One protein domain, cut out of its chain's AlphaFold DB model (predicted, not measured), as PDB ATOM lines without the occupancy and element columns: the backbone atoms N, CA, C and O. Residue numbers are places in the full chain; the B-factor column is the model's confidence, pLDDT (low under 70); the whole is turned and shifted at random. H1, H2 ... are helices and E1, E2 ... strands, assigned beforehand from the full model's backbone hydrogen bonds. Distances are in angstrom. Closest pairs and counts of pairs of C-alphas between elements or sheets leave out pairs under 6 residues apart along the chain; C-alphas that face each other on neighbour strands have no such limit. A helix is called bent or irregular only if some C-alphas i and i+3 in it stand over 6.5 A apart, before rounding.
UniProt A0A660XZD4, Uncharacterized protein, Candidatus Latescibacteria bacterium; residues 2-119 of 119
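This is residues 2 to 119 of the 119 residues of an uncharacterized protein of Candidatus Latescibacteria bacterium (UniProt A0A660XZD4). A broad, twisted sheet of seven strands forms a wall, with two helices, H1 and H3, side by side over one of its faces and no named helix over the opposite one. The third helix, H2, lies beyond the E6 and E7 end of the sheet and only grazes it with residues 71 to 76, at the far end of the longest axis from H1. The 118 printed residues have three named helices and seven named strands, in the order H1 E1 E2 E3 E4 E5 H2 E6 E7 H3. The sheet's order, E1 E2 E3 E4 E5 E6 E7, is that of the chain, and its neighbours are antiparallel. The class is mixed, helices and strands, and the whole is compact, with a radius of gyration of the C-alphas of 14.9 A and spans of 45 by 37 by 21 A.

The sheet begins with a meander, each strand the antiparallel neighbour of the one before: E1, residues 10 to 20, E2, residues 23 to 32, E3, residues 35 to 44, E4, residues 47 to 56, and E5, residues 59 to 67. E6, residues 89 to 93, and E7, residues 100 to 102, complete it. E1 and E7 are its edge strands. Within hydrogen-bond range are N 13 and O 29 at 2.8 A for E1 and E2, N 28 and O 39 at 2.9 A for E2 and E3, N 40 and O 51 at 2.9 A for E3 and E4, and N 52 and O 64 at 2.8 A for E4 and E5. Also within hydrogen-bond range are N 65 and O 91 at 2.9 A for E5 and E6, and N 92 and O 101 at 2.8 A for the hairpin E6 and E7. E1 bends by 52 degrees at residue 15, and E5 by 72 degrees at residue 62. H3, residues 108 to 118, is on the sheet at a height of 9.7 A, over E4 and only just over E3, with 5 and 3 of its 11 C-alphas. It runs along the strands, at 25 degrees to E4 on the local plane; its closest C-alphas to E4 are those of Phe 111 and Tyr 52, 7.2 A apart. H1, residues 2 to 8, is on the same face, 9.0 A over the sheet and over E2, with 2 of its 7 C-alphas falling on E1. H1 and H3 are close but not clearly touching, their closest C-alphas, of Glu 8 and Val 112, 7.8 A apart; they run the same way at a shallow tilt of 13 degrees. H2, residues 70 to 84, comes closest to E7 at the C-alphas of Val 72 and Ile 102, 7.2 A. H2 and H3 are apart. In H1 and H3 every O i to N i+4 pair is within hydrogen-bond range; in H2 5 of 11 are, beside 7 of 12 O i to N i+3 pairs.

E4 spans 29.9 A from C-alpha 47 at (9.804, -2.887, -19.171) to C-alpha 56; E3 spans 29.0 A, E1 28.3 A, E2 28.2 A and E5 20.4 A. E6 spans 12.3 A and E7 6.9 A. H1 begins at C-alpha 2 at (-4.125, -15.752, -12.919) and spans 10.0 A. H3 spans 15.2 A and ends at C-alpha 118 at (0.656, -25.630, -32.350). H2 is irregular, with C-alphas 76 and 79 9.5 A apart, and spans 9.6 A.

The two C-alphas farthest apart are those of Arg 7 and Ser 79, 45.1 A. The printed part, residues 2 to 119, has no cut and ends at the chain's last residue. No link is long; E6 to E7, with 6 residues, is short and the others are tight. The mean pLDDT of the printed part is 96.6, and no printed residue is under 70.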
ATOM      1  N   ILE A   2      -3.835 -14.580 -13.791       93.94
ATOM      2  CA  ILE A   2      -4.125 -15.752 -12.919       93.94
ATOM      3  C   ILE A   2      -5.491 -16.404 -13.194       93.94
ATOM      4  O   ILE A   2      -5.550 -17.598 -13.467       93.94
ATOM      5  N   ARG A   3      -6.582 -15.623 -13.205       94.88
ATOM      6  CA  ARG A   3      -7.932 -16.150 -13.486       94.88
ATOM      7  C   ARG A   3      -8.047 -16.808 -14.863       94.88
ATOM      8  O   ARG A   3      -8.786 -17.767 -15.021       94.88
ATOM      9  N   ARG A   4      -7.342 -16.285 -15.872       94.50
ATOM     10  CA  ARG A   4      -7.307 -16.880 -17.213       94.50
ATOM     11  C   ARG A   4      -6.501 -18.176 -17.192       94.50
ATOM     12  O   ARG A   4      -7.020 -19.178 -17.654       94.50
ATOM     13  N   ALA A   5      -5.323 -18.188 -16.566       95.38
ATOM     14  CA  ALA A   5      -4.529 -19.406 -16.386       95.38
ATOM     15  C   ALA A   5      -5.323 -20.521 -15.684       95.38
ATOM     16  O   ALA A   5      -5.274 -21.658 -16.121       95.38
ATOM     17  N   GLN A   6      -6.118 -20.195 -14.661       96.69
ATOM     18  CA  GLN A   6      -6.997 -21.154 -13.970       96.69
ATOM     19  C   GLN A   6      -8.148 -21.694 -14.831       96.69
ATOM     20  O   GLN A   6      -8.730 -22.714 -14.479       96.69
ATOM     21  N   ARG A   7      -8.508 -21.012 -15.925       97.25
ATOM     22  CA  ARG A   7      -9.500 -21.500 -16.896       97.25
ATOM     23  C   ARG A   7      -8.867 -22.345 -17.994       97.25
ATOM     24  O   ARG A   7      -9.499 -23.275 -18.471       97.25
ATOM     25  N   GLU A   8      -7.650 -22.000 -18.401       97.44
ATOM     26  CA  GLU A   8      -6.947 -22.676 -19.494       97.44
ATOM     27  C   GLU A   8      -6.186 -23.917 -19.023       97.44
ATOM     28  O   GLU A   8      -6.076 -24.889 -19.762       97.44
ATOM     29  N   PHE A   9      -5.644 -23.897 -17.805       98.00
ATOM     30  CA  PHE A   9      -4.737 -24.918 -17.290       98.00
ATOM     31  C   PHE A   9      -5.322 -25.616 -16.060       98.00
ATOM     32  O   PHE A   9      -6.001 -25.008 -15.232       98.00
ATOM     33  N   CYS A  10      -4.974 -26.887 -15.895       97.69
ATOM     34  CA  CYS A  10      -5.241 -27.664 -14.691       97.69
ATOM     35  C   CYS A  10      -4.112 -27.486 -13.665       97.69
ATOM     36  O   CYS A  10      -2.981 -27.148 -14.018       97.69
ATOM     37  N   ASP A  11      -4.409 -27.750 -12.389       96.88
ATOM     38  CA  ASP A  11      -3.433 -27.760 -11.283       96.88
ATOM     39  C   ASP A  11      -2.560 -26.505 -11.198       96.88
ATOM     40  O   ASP A  11      -1.349 -26.575 -10.969       96.88
ATOM     41  N   VAL A  12      -3.176 -25.341 -11.400       98.12
ATOM     42  CA  VAL A  12      -2.461 -24.068 -11.352       98.12
ATOM     43  C   VAL A  12      -1.949 -23.806  -9.938       98.12
ATOM     44  O   VAL A  12      -2.722 -23.671  -8.990       98.12
ATOM     45  N   ARG A  13      -0.628 -23.682  -9.809       98.19
ATOM     46  CA  ARG A  13       0.077 -23.338  -8.573       98.19
ATOM     47  C   ARG A  13       0.766 -21.999  -8.746       98.19
ATOM     48  O   ARG A  13       1.622 -21.842  -9.616       98.19
ATOM     49  N   ILE A  14       0.420 -21.045  -7.892       98.12
ATOM     50  CA  ILE A  14       1.120 -19.765  -7.806       98.12
ATOM     51  C   ILE A  14       2.364 -19.996  -6.948       98.12
ATOM     52  O   ILE A  14       2.254 -20.362  -5.782       98.12
ATOM     53  N   LEU A  15       3.542 -19.826  -7.541       98.06
ATOM     54  CA  LEU A  15       4.826 -20.005  -6.858       98.06
ATOM     55  C   LEU A  15       5.355 -18.693  -6.279       98.06
ATOM     56  O   LEU A  15       6.065 -18.695  -5.279       98.06
ATOM     57  N   LEU A  16       5.042 -17.575  -6.932       97.69
ATOM     58  CA  LEU A  16       5.391 -16.236  -6.479       97.69
ATOM     59  C   LEU A  16       4.318 -15.264  -6.952       97.69
ATOM     60  O   LEU A  16       3.959 -15.267  -8.128       97.69
ATOM     61  N   GLN A  17       3.873 -14.398  -6.054       97.31
ATOM     62  CA  GLN A  17       3.083 -13.227  -6.388       97.31
ATOM     63  C   GLN A  17       3.546 -12.084  -5.488       97.31
ATOM     64  O   GLN A  17       3.489 -12.196  -4.268       97.31
ATOM     65  N   ASP A  18       4.041 -11.015  -6.099       96.31
ATOM     66  CA  ASP A  18       4.551  -9.828  -5.410       96.31
ATOM     67  C   ASP A  18       4.114  -8.593  -6.194       96.31
ATOM     68  O   ASP A  18       4.232  -8.564  -7.420       96.31
ATOM     69  N   VAL A  19       3.591  -7.583  -5.506       95.88
ATOM     70  CA  VAL A  19       3.167  -6.325  -6.124       95.88
ATOM     71  C   VAL A  19       3.639  -5.179  -5.248       95.88
ATOM     72  O   VAL A  19       3.350  -5.123  -4.057       95.88
ATOM     73  N   SER A  20       4.351  -4.248  -5.867       95.38
ATOM     74  CA  SER A  20       4.863  -3.030  -5.249       95.38
ATOM     75  C   SER A  20       4.768  -1.870  -6.247       95.38
ATOM     76  O   SER A  20       4.608  -2.115  -7.445       95.38
ATOM     77  N   PRO A  21       4.940  -0.612  -5.810       92.69
ATOM     78  CA  PRO A  21       4.938   0.533  -6.722       92.69
ATOM     79  C   PRO A  21       6.022   0.479  -7.810       92.69
ATOM     80  O   PRO A  21       5.864   1.085  -8.864       92.69
ATOM     81  N   VAL A  22       7.126  -0.236  -7.565       95.19
ATOM     82  CA  VAL A  22       8.286  -0.282  -8.471       95.19
ATOM     83  C   VAL A  22       8.335  -1.535  -9.341       95.19
ATOM     84  O   VAL A  22       9.135  -1.594 -10.269       95.19
ATOM     85  N   ARG A  23       7.530  -2.559  -9.028       96.38
ATOM     86  CA  ARG A  23       7.435  -3.794  -9.817       96.38
ATOM     87  C   ARG A  23       6.229  -4.639  -9.425       96.38
ATOM     88  O   ARG A  23       5.847  -4.671  -8.252       96.38
ATOM     89  N   ALA A  24       5.764  -5.452 -10.362       97.44
ATOM     90  CA  ALA A  24       4.941  -6.625 -10.092       97.44
ATOM     91  C   ALA A  24       5.658  -7.891 -10.576       97.44
ATOM     92  O   ALA A  24       6.314  -7.874 -11.615       97.44
ATOM     93  N   ARG A  25       5.555  -8.989  -9.826       97.75
ATOM     94  CA  ARG A  25       6.120 -10.295 -10.181       97.75
ATOM     95  C   ARG A  25       5.065 -11.372 -10.033       97.75
ATOM     96  O   ARG A  25       4.386 -11.453  -9.010       97.75
ATOM     97  N   LEU A  26       5.007 -12.253 -11.017       98.12
ATOM     98  CA  LEU A  26       4.183 -13.446 -10.993       98.12
ATOM     99  C   LEU A  26       5.014 -14.631 -11.472       98.12
ATOM    100  O   LEU A  26       5.669 -14.559 -12.505       98.12
ATOM    101  N   LYS A  27       4.976 -15.733 -10.727       98.50
ATOM    102  CA  LYS A  27       5.416 -17.045 -11.204       98.50
ATOM    103  C   LYS A  27       4.331 -18.056 -10.924       98.50
ATOM    104  O   LYS A  27       3.864 -18.161  -9.788       98.50
ATOM    105  N   LEU A  28       3.968 -18.832 -11.932       97.94
ATOM    106  CA  LEU A  28       3.026 -19.928 -11.777       97.94
ATOM    107  C   LEU A  28       3.450 -21.152 -12.581       97.94
ATOM    108  O   LEU A  28       4.198 -21.075 -13.558       97.94
ATOM    109  N   ARG A  29       2.955 -22.298 -12.128       98.50
ATOM    110  CA  ARG A  29       2.999 -23.571 -12.839       98.50
ATOM    111  C   ARG A  29       1.575 -24.045 -13.067       98.50
ATOM    112  O   ARG A  29       0.696 -23.737 -12.270       98.50
ATOM    113  N   GLY A  30       1.361 -24.806 -14.122       98.19
ATOM    114  CA  GLY A  30       0.100 -25.487 -14.386       98.19
ATOM    115  C   GLY A  30       0.322 -26.657 -15.328       98.19
ATOM    116  O   GLY A  30       1.459 -26.961 -15.698       98.19
ATOM    117  N   ARG A  31      -0.760 -27.311 -15.729       98.31
ATOM    118  CA  ARG A  31      -0.748 -28.366 -16.741       98.31
ATOM    119  C   ARG A  31      -1.739 -28.041 -17.842       98.31
ATOM    120  O   ARG A  31      -2.860 -27.627 -17.565       98.31
ATOM    121  N   TRP A  32      -1.343 -28.267 -19.082       98.19
ATOM    122  CA  TRP A  32      -2.210 -28.139 -20.245       98.19
ATOM    123  C   TRP A  32      -2.010 -29.362 -21.132       98.19
ATOM    124  O   TRP A  32      -0.914 -29.596 -21.642       98.19
ATOM    125  N   ARG A  33      -3.055 -30.185 -21.273       96.56
ATOM    126  CA  ARG A  33      -2.957 -31.520 -21.888       96.56
ATOM    127  C   ARG A  33      -1.803 -32.327 -21.256       96.56
ATOM    128  O   ARG A  33      -1.765 -32.503 -20.042       96.56
ATOM    129  N   GLN A  34      -0.865 -32.802 -22.071       97.25
ATOM    130  CA  GLN A  34       0.328 -33.550 -21.657       97.25
ATOM    131  C   GLN A  34       1.515 -32.660 -21.247       97.25
ATOM    132  O   GLN A  34       2.587 -33.185 -20.943       97.25
ATOM    133  N   TYR A  35       1.355 -31.336 -21.295       98.50
ATOM    134  CA  TYR A  35       2.433 -30.384 -21.074       98.50
ATOM    135  C   TYR A  35       2.362 -29.774 -19.677       98.50
ATOM    136  O   TYR A  35       1.301 -29.372 -19.195       98.50
ATOM    137  N   GLU A  36       3.517 -29.653 -19.041       98.44
ATOM    138  CA  GLU A  36       3.703 -28.779 -17.893       98.44
ATOM    139  C   GLU A  36       3.931 -27.358 -18.395       98.44
ATOM    140  O   GLU A  36       4.793 -27.115 -19.239       98.44
ATOM    141  N   ILE A  37       3.170 -26.412 -17.860       98.62
ATOM    142  CA  ILE A  37       3.255 -25.007 -18.234       98.62
ATOM    143  C   ILE A  37       3.983 -24.247 -17.134       98.62
ATOM    144  O   ILE A  37       3.645 -24.360 -15.951       98.62
ATOM    145  N   ALA A  38       4.987 -23.466 -17.520       98.62
ATOM    146  CA  ALA A  38       5.735 -22.592 -16.630       98.62
ATOM    147  C   ALA A  38       5.649 -21.155 -17.119       98.62
ATOM    148  O   ALA A  38       6.040 -20.860 -18.243       98.62
ATOM    149  N   ILE A  39       5.157 -20.273 -16.258       98.38
ATOM    150  CA  ILE A  39       4.968 -18.861 -16.569       98.38
ATOM    151  C   ILE A  39       5.699 -18.045 -15.512       98.38
ATOM    152  O   ILE A  39       5.501 -18.248 -14.309       98.38
ATOM    153  N   SER A  40       6.518 -17.102 -15.955       98.38
ATOM    154  CA  SER A  40       7.054 -16.030 -15.131       98.38
ATOM    155  C   SER A  40       6.843 -14.711 -15.849       98.38
ATOM    156  O   SER A  40       7.099 -14.602 -17.042       98.38
ATOM    157  N   GLU A  41       6.442 -13.691 -15.108       97.62
ATOM    158  CA  GLU A  41       6.343 -12.333 -15.619       97.62
ATOM    159  C   GLU A  41       6.787 -11.348 -14.539       97.62
ATOM    160  O   GLU A  41       6.492 -11.510 -13.349       97.62
ATOM    161  N   VAL A  42       7.540 -10.340 -14.957       97.62
ATOM    162  CA  VAL A  42       7.954  -9.202 -14.149       97.62
ATOM    163  C   VAL A  42       7.613  -7.944 -14.927       97.62
ATOM    164  O   VAL A  42       8.155  -7.700 -16.002       97.62
ATOM    165  N   ILE A  43       6.720  -7.141 -14.360       96.38
ATOM    166  CA  ILE A  43       6.334  -5.843 -14.906       96.38
ATOM    167  C   ILE A  43       7.089  -4.778 -14.117       96.38
ATOM    168  O   ILE A  43       6.967  -4.697 -12.892       96.38
ATOM    169  N   LEU A  44       7.880  -3.988 -14.829       95.25
ATOM    170  CA  LEU A  44       8.591  -2.807 -14.354       95.25
ATOM    171  C   LEU A  44       7.934  -1.558 -14.972       95.25
ATOM    172  O   LEU A  44       7.224  -1.684 -15.969       95.25
ATOM    173  N   PRO A  45       8.183  -0.345 -14.449       93.94
ATOM    174  CA  PRO A  45       7.552   0.866 -14.974       93.94
ATOM    175  C   PRO A  45       7.836   1.142 -16.462       93.94
ATOM    176  O   PRO A  45       7.011   1.764 -17.120       93.94
ATOM    177  N   GLN A  46       8.970   0.674 -17.001       92.94
ATOM    178  CA  GLN A  46       9.353   0.860 -18.411       92.94
ATOM    179  C   GLN A  46       9.659  -0.447 -19.160       92.94
ATOM    180  O   GLN A  46      10.172  -0.400 -20.273       92.94
ATOM    181  N   ALA A  47       9.407  -1.616 -18.566       94.81
ATOM    182  CA  ALA A  47       9.804  -2.887 -19.171       94.81
ATOM    183  C   ALA A  47       8.930  -4.058 -18.714       94.81
ATOM    184  O   ALA A  47       8.416  -4.072 -17.594       94.81
ATOM    185  N   ARG A  48       8.823  -5.085 -19.562       96.19
ATOM    186  CA  ARG A  48       8.149  -6.346 -19.242       96.19
ATOM    187  C   ARG A  48       9.070  -7.517 -19.530       96.19
ATOM    188  O   ARG A  48       9.307  -7.846 -20.683       96.19
ATOM    189  N   ILE A  49       9.554  -8.166 -18.482       98.06
ATOM    190  CA  ILE A  49      10.358  -9.383 -18.597       98.06
ATOM    191  C   ILE A  49       9.411 -10.560 -18.439       98.06
ATOM    192  O   ILE A  49       8.687 -10.636 -17.446       98.06
ATOM    193  N   TYR A  50       9.418 -11.495 -19.378       98.44
ATOM    194  CA  TYR A  50       8.589 -12.689 -19.280       98.44
ATOM    195  C   TYR A  50       9.342 -13.938 -19.709       98.44
ATOM    196  O   TYR A  50      10.341 -13.868 -20.422       98.44
ATOM    197  N   SER A  51       8.837 -15.074 -19.241       98.38
ATOM    198  CA  SER A  51       9.212 -16.390 -19.725       98.38
ATOM    199  C   SER A  51       8.031 -17.352 -19.677       98.38
ATOM    200  O   SER A  51       7.468 -17.619 -18.608       98.38
ATOM    201  N   TYR A  52       7.650 -17.872 -20.842       98.69
ATOM    202  CA  TYR A  52       6.512 -18.771 -21.034       98.69
ATOM    203  C   TYR A  52       6.974 -20.069 -21.677       98.69
ATOM    204  O   TYR A  52       7.432 -20.083 -22.814       98.69
ATOM    205  N   TYR A  53       6.850 -21.174 -20.950       98.62
ATOM    206  CA  TYR A  53       7.361 -22.469 -21.380       98.62
ATOM    207  C   TYR A  53       6.285 -23.541 -21.345       98.62
ATOM    208  O   TYR A  53       5.524 -23.640 -20.378       98.62
ATOM    209  N   ALA A  54       6.308 -24.400 -22.361       98.56
ATOM    210  CA  ALA A  54       5.664 -25.705 -22.329       98.56
ATOM    211  C   ALA A  54       6.735 -26.797 -22.277       98.56
ATOM    212  O   ALA A  54       7.672 -26.827 -23.083       98.56
ATOM    213  N   LEU A  55       6.592 -27.697 -21.309       98.56
ATOM    214  CA  LEU A  55       7.501 -28.806 -21.074       98.56
ATOM    215  C   LEU A  55       6.759 -30.134 -21.209       98.56
ATOM    216  O   LEU A  55       5.594 -30.233 -20.836       98.56
ATOM    217  N   LYS A  56       7.434 -31.175 -21.691       97.94
ATOM    218  CA  LYS A  56       6.904 -32.545 -21.740       97.94
ATOM    219  C   LYS A  56       7.915 -33.487 -21.097       97.94
ATOM    220  O   LYS A  56       9.049 -33.576 -21.556       97.94
ATOM    221  N   GLY A  57       7.519 -34.152 -20.010       95.81
ATOM    222  CA  GLY A  57       8.425 -35.006 -19.229       95.81
ATOM    223  C   GLY A  57       9.642 -34.246 -18.685       95.81
ATOM    224  O   GLY A  57      10.761 -34.740 -18.773       95.81
ATOM    225  N   GLY A  58       9.442 -33.010 -18.215       94.56
ATOM    226  CA  GLY A  58      10.509 -32.142 -17.697       94.56
ATOM    227  C   GLY A  58      11.403 -31.477 -18.751       94.56
ATOM    228  O   GLY A  58      12.216 -30.625 -18.400       94.56
ATOM    229  N   LYS A  59      11.251 -31.805 -20.039       97.31
ATOM    230  CA  LYS A  59      12.030 -31.206 -21.132       97.31
ATOM    231  C   LYS A  59      11.303 -30.034 -21.769       97.31
ATOM    232  O   LYS A  59      10.103 -30.124 -22.011       97.31
ATOM    233  N   VAL A  60      12.032 -28.967 -22.093       97.50
ATOM    234  CA  VAL A  60      11.492 -27.821 -22.840       97.50
ATOM    235  C   VAL A  60      11.092 -28.271 -24.242       97.50
ATOM    236  O   VAL A  60      11.922 -28.791 -24.981       97.50
ATOM    237  N   VAL A  61       9.832 -28.053 -24.609       98.00
ATOM    238  CA  VAL A  61       9.338 -28.241 -25.984       98.00
ATOM    239  C   VAL A  61       9.377 -26.912 -26.729       98.00
ATOM    240  O   VAL A  61       9.803 -26.857 -27.878       98.00
ATOM    241  N   VAL A  62       8.971 -25.840 -26.052       98.19
ATOM    242  CA  VAL A  62       9.058 -24.463 -26.538       98.19
ATOM    243  C   VAL A  62       9.177 -23.512 -25.349       98.19
ATOM    244  O   VAL A  62       8.625 -23.781 -24.274       98.19
ATOM    245  N   GLY A  63       9.891 -22.411 -25.548       98.06
ATOM    246  CA  GLY A  63       9.950 -21.282 -24.626       98.06
ATOM    247  C   GLY A  63       9.793 -19.968 -25.374       98.06
ATOM    248  O   GLY A  63      10.295 -19.850 -26.484       98.06
ATOM    249  N   PHE A  64       9.126 -18.994 -24.771       98.56
ATOM    250  CA  PHE A  64       9.080 -17.614 -25.241       98.56
ATOM    251  C   PHE A  64       9.542 -16.706 -24.120       98.56
ATOM    252  O   PHE A  64       8.895 -16.650 -23.072       98.56
ATOM    253  N   ASP A  65      10.627 -15.987 -24.364       98.19
ATOM    254  CA  ASP A  65      11.272 -15.135 -23.381       98.19
ATOM    255  C   ASP A  65      11.327 -13.692 -23.889       98.19
ATOM    256  O   ASP A  65      11.380 -13.436 -25.090       98.19
ATOM    257  N   ASN A  66      11.315 -12.741 -22.959       98.25
ATOM    258  CA  ASN A  66      11.786 -11.381 -23.195       98.25
ATOM    259  C   ASN A  66      12.785 -11.033 -22.103       98.25
ATOM    260  O   ASN A  66      12.411 -10.670 -20.985       98.25
ATOM    261  N   THR A  67      14.058 -11.232 -22.414       96.31
ATOM    262  CA  THR A  67      15.178 -11.057 -21.494       96.31
ATOM    263  C   THR A  67      16.418 -10.650 -22.275       96.31
ATOM    264  O   THR A  67      16.484 -10.839 -23.490       96.31
ATOM    265  N   ALA A  68      17.415 -10.122 -21.571       94.69
ATOM    266  CA  ALA A  68      18.761 -10.022 -22.105       94.69
ATOM    267  C   ALA A  68      19.351 -11.437 -22.213       94.69
ATOM    268  O   ALA A  68      19.598 -12.093 -21.196       94.69
ATOM    269  N   ASP A  69      19.530 -11.916 -23.442       94.19
ATOM    270  CA  ASP A  69      20.170 -13.192 -23.763       94.19
ATOM    271  C   ASP A  69      21.365 -12.927 -24.684       94.19
ATOM    272  O   ASP A  69      21.226 -12.316 -25.740       94.19
ATOM    273  N   ASN A  70      22.558 -13.373 -24.289       93.00
ATOM    274  CA  ASN A  70      23.789 -13.072 -25.022       93.00
ATOM    275  C   ASN A  70      23.800 -13.623 -26.455       93.00
ATOM    276  O   ASN A  70      24.403 -12.999 -27.329       93.00
ATOM    277  N   GLU A  71      23.192 -14.782 -26.709       92.25
ATOM    278  CA  GLU A  71      23.106 -15.340 -28.060       92.25
ATOM    279  C   GLU A  71      22.204 -14.460 -28.930       92.25
ATOM    280  O   GLU A  71      22.567 -14.112 -30.055       92.25
ATOM    281  N   VAL A  72      21.062 -14.042 -28.385       95.31
ATOM    282  CA  VAL A  72      20.094 -13.177 -29.075       95.31
ATOM    283  C   VAL A  72      20.668 -11.785 -29.316       95.31
ATOM    284  O   VAL A  72      20.628 -11.282 -30.437       95.31
ATOM    285  N   LEU A  73      21.284 -11.187 -28.300       95.94
ATOM    286  CA  LEU A  73      21.933  -9.881 -28.386       95.94
ATOM    287  C   LEU A  73      23.043  -9.872 -29.441       95.94
ATOM    288  O   LEU A  73      23.143  -8.928 -30.223       95.94
ATOM    289  N   ARG A  74      23.855 -10.934 -29.519       95.00
ATOM    290  CA  ARG A  74      24.873 -11.075 -30.574       95.00
ATOM    291  C   ARG A  74      24.255 -11.207 -31.962       95.00
ATOM    292  O   ARG A  74      24.816 -10.657 -32.904       95.00
ATOM    293  N   LYS A  75      23.123 -11.905 -32.102       94.00
ATOM    294  CA  LYS A  75      22.402 -12.005 -33.383       94.00
ATOM    295  C   LYS A  75      21.858 -10.651 -33.844       94.00
ATOM    296  O   LYS A  75      21.931 -10.364 -35.031       94.00
ATOM    297  N   VAL A  76      21.340  -9.833 -32.926       96.12
ATOM    298  CA  VAL A  76      20.734  -8.531 -33.257       96.12
ATOM    299  C   VAL A  76      21.779  -7.441 -33.478       96.12
ATOM    300  O   VAL A  76      21.706  -6.716 -34.466       96.12
ATOM    301  N   TYR A  77      22.762  -7.329 -32.587       96.62
ATOM    302  CA  TYR A  77      23.705  -6.202 -32.576       96.62
ATOM    303  C   TYR A  77      25.101  -6.545 -33.111       96.62
ATOM    304  O   TYR A  77      25.947  -5.661 -33.243       96.62
ATOM    305  N   GLY A  78      25.395  -7.817 -33.398       95.12
ATOM    306  CA  GLY A  78      26.693  -8.238 -33.922       95.12
ATOM    307  C   GLY A  78      27.855  -7.843 -33.005       95.12
ATOM    308  O   GLY A  78      27.867  -8.166 -31.817       95.12
ATOM    309  N   SER A  79      28.849  -7.138 -33.551       94.81
ATOM    310  CA  SER A  79      30.015  -6.658 -32.794       94.81
ATOM    311  C   SER A  79      29.674  -5.605 -31.738       94.81
ATOM    312  O   SER A  79      30.414  -5.466 -30.766       94.81
ATOM    313  N   ASP A  80      28.559  -4.890 -31.895       95.44
ATOM    314  CA  ASP A  80      28.141  -3.822 -30.982       95.44
ATOM    315  C   ASP A  80      27.354  -4.325 -29.766       95.44
ATOM    316  O   ASP A  80      27.036  -3.533 -28.879       95.44
ATOM    317  N   PHE A  81      27.092  -5.635 -29.661       94.44
ATOM    318  CA  PHE A  81      26.255  -6.211 -28.598       94.44
ATOM    319  C   PHE A  81      26.682  -5.813 -27.174       94.44
ATOM    320  O   PHE A  81      25.837  -5.718 -26.289       94.44
ATOM    321  N   GLY A  82      27.970  -5.524 -26.941       93.56
ATOM    322  CA  GLY A  82      28.469  -5.077 -25.636       93.56
ATOM    323  C   GLY A  82      27.832  -3.772 -25.139       93.56
ATOM    324  O   GLY A  82      27.701  -3.580 -23.933       93.56
ATOM    325  N   LYS A  83      27.377  -2.898 -26.049       96.50
ATOM    326  CA  LYS A  83      26.654  -1.656 -25.714       96.50
ATOM    327  C   LYS A  83      25.191  -1.909 -25.326       96.50
ATOM    328  O   LYS A  83      24.574  -1.043 -24.718       96.50
ATOM    329  N   HIS A  84      24.678  -3.096 -25.639       95.62
ATOM    330  CA  HIS A  84      23.271  -3.487 -25.540       95.62
ATOM    331  C   HIS A  84      23.059  -4.672 -24.587       95.62
ATOM    332  O   HIS A  84      22.048  -5.357 -24.647       95.62
ATOM    333  N   GLN A  85      24.015  -4.940 -23.691       94.19
ATOM    334  CA  GLN A  85      24.033  -6.132 -22.829       94.19
ATOM    335  C   GLN A  85      22.805  -6.299 -21.906       94.19
ATOM    336  O   GLN A  85      22.631  -7.358 -21.305       94.19
ATOM    337  N   TYR A  86      21.981  -5.258 -21.766       94.88
ATOM    338  CA  TYR A  86      20.779  -5.247 -20.933       94.88
ATOM    339  C   TYR A  86      19.486  -5.094 -21.739       94.88
ATOM    340  O   TYR A  86      18.411  -5.049 -21.139       94.88
ATOM    341  N   ASP A  87      19.579  -5.013 -23.068       96.50
ATOM    342  CA  ASP A  87      18.409  -4.854 -23.919       96.50
ATOM    343  C   ASP A  87      17.571  -6.135 -23.844       96.50
ATOM    344  O   ASP A  87      18.068  -7.258 -23.962       96.50
ATOM    345  N   LEU A  88      16.277  -5.961 -23.587       97.44
ATOM    346  CA  LEU A  88      15.327  -7.061 -23.545       97.44
ATOM    347  C   LEU A  88      14.869  -7.332 -24.972       97.44
ATOM    348  O   LEU A  88      14.279  -6.454 -25.603       97.44
ATOM    349  N   ILE A  89      15.153  -8.531 -25.475       97.69
ATOM    350  CA  ILE A  89      14.757  -8.922 -26.824       97.69
ATOM    351  C   ILE A  89      13.775 -10.084 -26.725       97.69
ATOM    352  O   ILE A  89      14.142 -11.122 -26.168       97.69
ATOM    353  N   PRO A  90      12.554  -9.955 -27.267       98.31
ATOM    354  CA  PRO A  90      11.639 -11.073 -27.404       98.31
ATOM    355  C   PRO A  90      12.212 -12.162 -28.315       98.31
ATOM    356  O   PRO A  90      12.687 -11.900 -29.422       98.31
ATOM    357  N   HIS A  91      12.190 -13.401 -27.843       98.25
ATOM    358  CA  HIS A  91      12.676 -14.540 -28.606       98.25
ATOM    359  C   HIS A  91      11.988 -15.838 -28.203       98.25
ATOM    360  O   HIS A  91      11.440 -15.994 -27.109       98.25
ATOM    361  N   LYS A  92      12.056 -16.805 -29.110       97.81
ATOM    362  CA  LYS A  92      11.543 -18.156 -28.957       97.81
ATOM    363  C   LYS A  92      12.693 -19.147 -28.888       97.81
ATOM    364  O   LYS A  92      13.510 -19.228 -29.802       97.81
ATOM    365  N   HIS A  93      12.688 -19.968 -27.848       97.06
ATOM    366  CA  HIS A  93      13.495 -21.171 -27.754       97.06
ATOM    367  C   HIS A  93      12.745 -22.383 -28.311       97.06
ATOM    368  O   HIS A  93      11.592 -22.640 -27.951       97.06
ATOM    369  N   GLY A  94      13.420 -23.160 -29.154       94.88
ATOM    370  CA  GLY A  94      12.938 -24.466 -29.600       94.88
ATOM    371  C   GLY A  94      13.135 -25.584 -28.565       94.88
ATOM    372  O   GLY A  94      13.485 -25.319 -27.408       94.88
ATOM    373  N   PRO A  95      12.934 -26.850 -28.977       95.81
ATOM    374  CA  PRO A  95      13.100 -28.015 -28.116       95.81
ATOM    375  C   PRO A  95      14.463 -28.036 -27.425       95.81
ATOM    376  O   PRO A  95      15.498 -27.814 -28.052       95.81
ATOM    377  N   GLU A  96      14.445 -28.261 -26.112       95.31
ATOM    378  CA  GLU A  96      15.624 -28.264 -25.233       95.31
ATOM    379  C   GLU A  96      16.527 -27.024 -25.411       95.31
ATOM    380  O   GLU A  96      17.724 -27.079 -25.146       95.31
ATOM    381  N   LYS A  97      15.939 -25.896 -25.846       90.88
ATOM    382  CA  LYS A  97      16.614 -24.629 -26.167       90.88
ATOM    383  C   LYS A  97      17.706 -24.726 -27.241       90.88
ATOM    384  O   LYS A  97      18.578 -23.869 -27.299       90.88
ATOM    385  N   GLN A  98      17.658 -25.737 -28.109       92.19
ATOM    386  CA  GLN A  98      18.677 -25.932 -29.151       92.19
ATOM    387  C   GLN A  98      18.592 -24.918 -30.295       92.19
ATOM    388  O   GLN A  98      19.551 -24.743 -31.042       92.19
ATOM    389  N   THR A  99      17.446 -24.261 -30.454       93.62
ATOM    390  CA  THR A  99      17.267 -23.177 -31.418       93.62
ATOM    391  C   THR A  99      16.766 -21.932 -30.713       93.62
ATOM    392  O   THR A  99      16.076 -22.016 -29.692       93.62
ATOM    393  N   CYS A 100      17.112 -20.779 -31.277       94.25
ATOM    394  CA  CYS A 100      16.661 -19.488 -30.794       94.25
ATOM    395  C   CYS A 100      16.351 -18.560 -31.970       94.25
ATOM    396  O   CYS A 100      17.224 -18.301 -32.807       94.25
ATOM    397  N   GLU A 101      15.119 -18.066 -32.004       95.69
ATOM    398  CA  GLU A 101      14.548 -17.218 -33.052       95.69
ATOM    399  C   GLU A 101      14.055 -15.910 -32.426       95.69
ATOM    400  O   GLU A 101      13.407 -15.941 -31.384       95.69
ATOM    401  N   ILE A 102      14.375 -14.766 -33.035       96.94
ATOM    402  CA  ILE A 102      13.859 -13.463 -32.592       96.94
ATOM    403  C   ILE A 102      12.383 -13.387 -32.971       96.94
ATOM    404  O   ILE A 102      12.011 -13.772 -34.079       96.94
ATOM    405  N   THR A 103      11.553 -12.886 -32.065       97.25
ATOM    406  CA  THR A 103      10.115 -12.755 -32.298       97.25
ATOM    407  C   THR A 103       9.644 -11.348 -31.983       97.25
ATOM    408  O   THR A 103      10.382 -10.540 -31.423       97.25
ATOM    409  N   ASP A 104       8.382 -11.077 -32.289       96.69
ATOM    410  CA  ASP A 104       7.672  -9.981 -31.646       96.69
ATOM    411  C   ASP A 104       7.411 -10.304 -30.166       96.69
ATOM    412  O   ASP A 104       7.624 -11.425 -29.681       96.69
ATOM    413  N   GLU A 105       6.949  -9.292 -29.440       96.81
ATOM    414  CA  GLU A 105       6.548  -9.432 -28.052       96.81
ATOM    415  C   GLU A 105       5.411 -10.459 -27.904       96.81
ATOM    416  O   GLU A 105       4.369 -10.364 -28.545       96.81
ATOM    417  N   MET A 106       5.600 -11.427 -27.011       97.69
ATOM    418  CA  MET A 106       4.622 -12.460 -26.691       97.69
ATOM    419  C   MET A 106       3.856 -12.058 -25.433       97.69
ATOM    420  O   MET A 106       4.439 -11.958 -24.345       97.69
ATOM    421  N   THR A 107       2.546 -11.840 -25.542       96.94
ATOM    422  CA  THR A 107       1.687 -11.717 -24.357       96.94
ATOM    423  C   THR A 107       1.292 -13.096 -23.830       96.94
ATOM    424  O   THR A 107       1.467 -14.124 -24.484       96.94
ATOM    425  N   PHE A 108       0.741 -13.149 -22.617       97.12
ATOM    426  CA  PHE A 108       0.218 -14.405 -22.081       97.12
ATOM    427  C   PHE A 108      -0.943 -14.971 -22.911       97.12
ATOM    428  O   PHE A 108      -1.038 -16.187 -23.070       97.12
ATOM    429  N   ASP A 109      -1.820 -14.111 -23.433       97.06
ATOM    430  CA  ASP A 109      -2.948 -14.565 -24.246       97.06
ATOM    431  C   ASP A 109      -2.467 -15.075 -25.612       97.06
ATOM    432  O   ASP A 109      -2.941 -16.116 -26.070       97.06
ATOM    433  N   ASP A 110      -1.455 -14.431 -26.205       97.88
ATOM    434  CA  ASP A 110      -0.801 -14.927 -27.422       97.88
ATOM    435  C   ASP A 110      -0.153 -16.290 -27.188       97.88
ATOM    436  O   ASP A 110      -0.318 -17.196 -28.001       97.88
ATOM    437  N   PHE A 111       0.513 -16.479 -26.045       98.31
ATOM    438  CA  PHE A 111       1.105 -17.765 -25.690       98.31
ATOM    439  C   PHE A 111       0.043 -18.863 -25.558       98.31
ATOM    440  O   PHE A 111       0.213 -19.950 -26.107       98.31
ATOM    441  N   VAL A 112      -1.075 -18.589 -24.880       98.12
ATOM    442  CA  VAL A 112      -2.192 -19.543 -24.777       98.12
ATOM    443  C   VAL A 112      -2.741 -19.893 -26.161       98.12
ATOM    444  O   VAL A 112      -2.921 -21.071 -26.465       98.12
ATOM    445  N   ASN A 113      -2.972 -18.898 -27.016       97.88
ATOM    446  CA  ASN A 113      -3.444 -19.130 -28.382       97.88
ATOM    447  C   ASN A 113      -2.428 -19.946 -29.192       97.88
ATOM    448  O   ASN A 113      -2.803 -20.860 -29.926       97.88
ATOM    449  N   TRP A 114      -1.138 -19.659 -29.022       97.88
ATOM    450  CA  TRP A 114      -0.064 -20.407 -29.655       97.88
ATOM    451  C   TRP A 114      -0.094 -21.879 -29.237       97.88
ATOM    452  O   TRP A 114      -0.005 -22.739 -30.113       97.88
ATOM    453  N   LEU A 115      -0.286 -22.179 -27.944       98.06
ATOM    454  CA  LEU A 115      -0.422 -23.557 -27.456       98.06
ATOM    455  C   LEU A 115      -1.564 -24.284 -28.171       98.06
ATOM    456  O   LEU A 115      -1.338 -25.359 -28.713       98.06
ATOM    457  N   HIS A 116      -2.756 -23.685 -28.228       97.81
ATOM    458  CA  HIS A 116      -3.925 -24.298 -28.875       97.81
ATOM    459  C   HIS A 116      -3.722 -24.570 -30.370       97.81
ATOM    460  O   HIS A 116      -4.258 -25.551 -30.883       97.81
ATOM    461  N   ASN A 117      -2.955 -23.721 -31.054       97.75
ATOM    462  CA  ASN A 117      -2.747 -23.813 -32.499       97.75
ATOM    463  C   ASN A 117      -1.564 -24.711 -32.903       97.75
ATOM    464  O   ASN A 117      -1.499 -25.118 -34.060       97.75
ATOM    465  N   ASN A 118      -0.620 -24.990 -31.996       96.81
ATOM    466  CA  ASN A 118       0.656 -25.630 -32.350       96.81
ATOM    467  C   ASN A 118       0.988 -26.896 -31.543       96.81
ATOM    468  O   ASN A 118       1.904 -27.620 -31.937       96.81
ATOM    469  N   LEU A 119       0.291 -27.170 -30.432       94.38
ATOM    470  CA  LEU A 119       0.499 -28.331 -29.550       94.38
ATOM    471  C   LEU A 119      -0.832 -29.036 -29.223       94.38
ATOM    472  O   LEU A 119      -0.805 -30.172 -28.691       94.38
TER     473      LEU A 119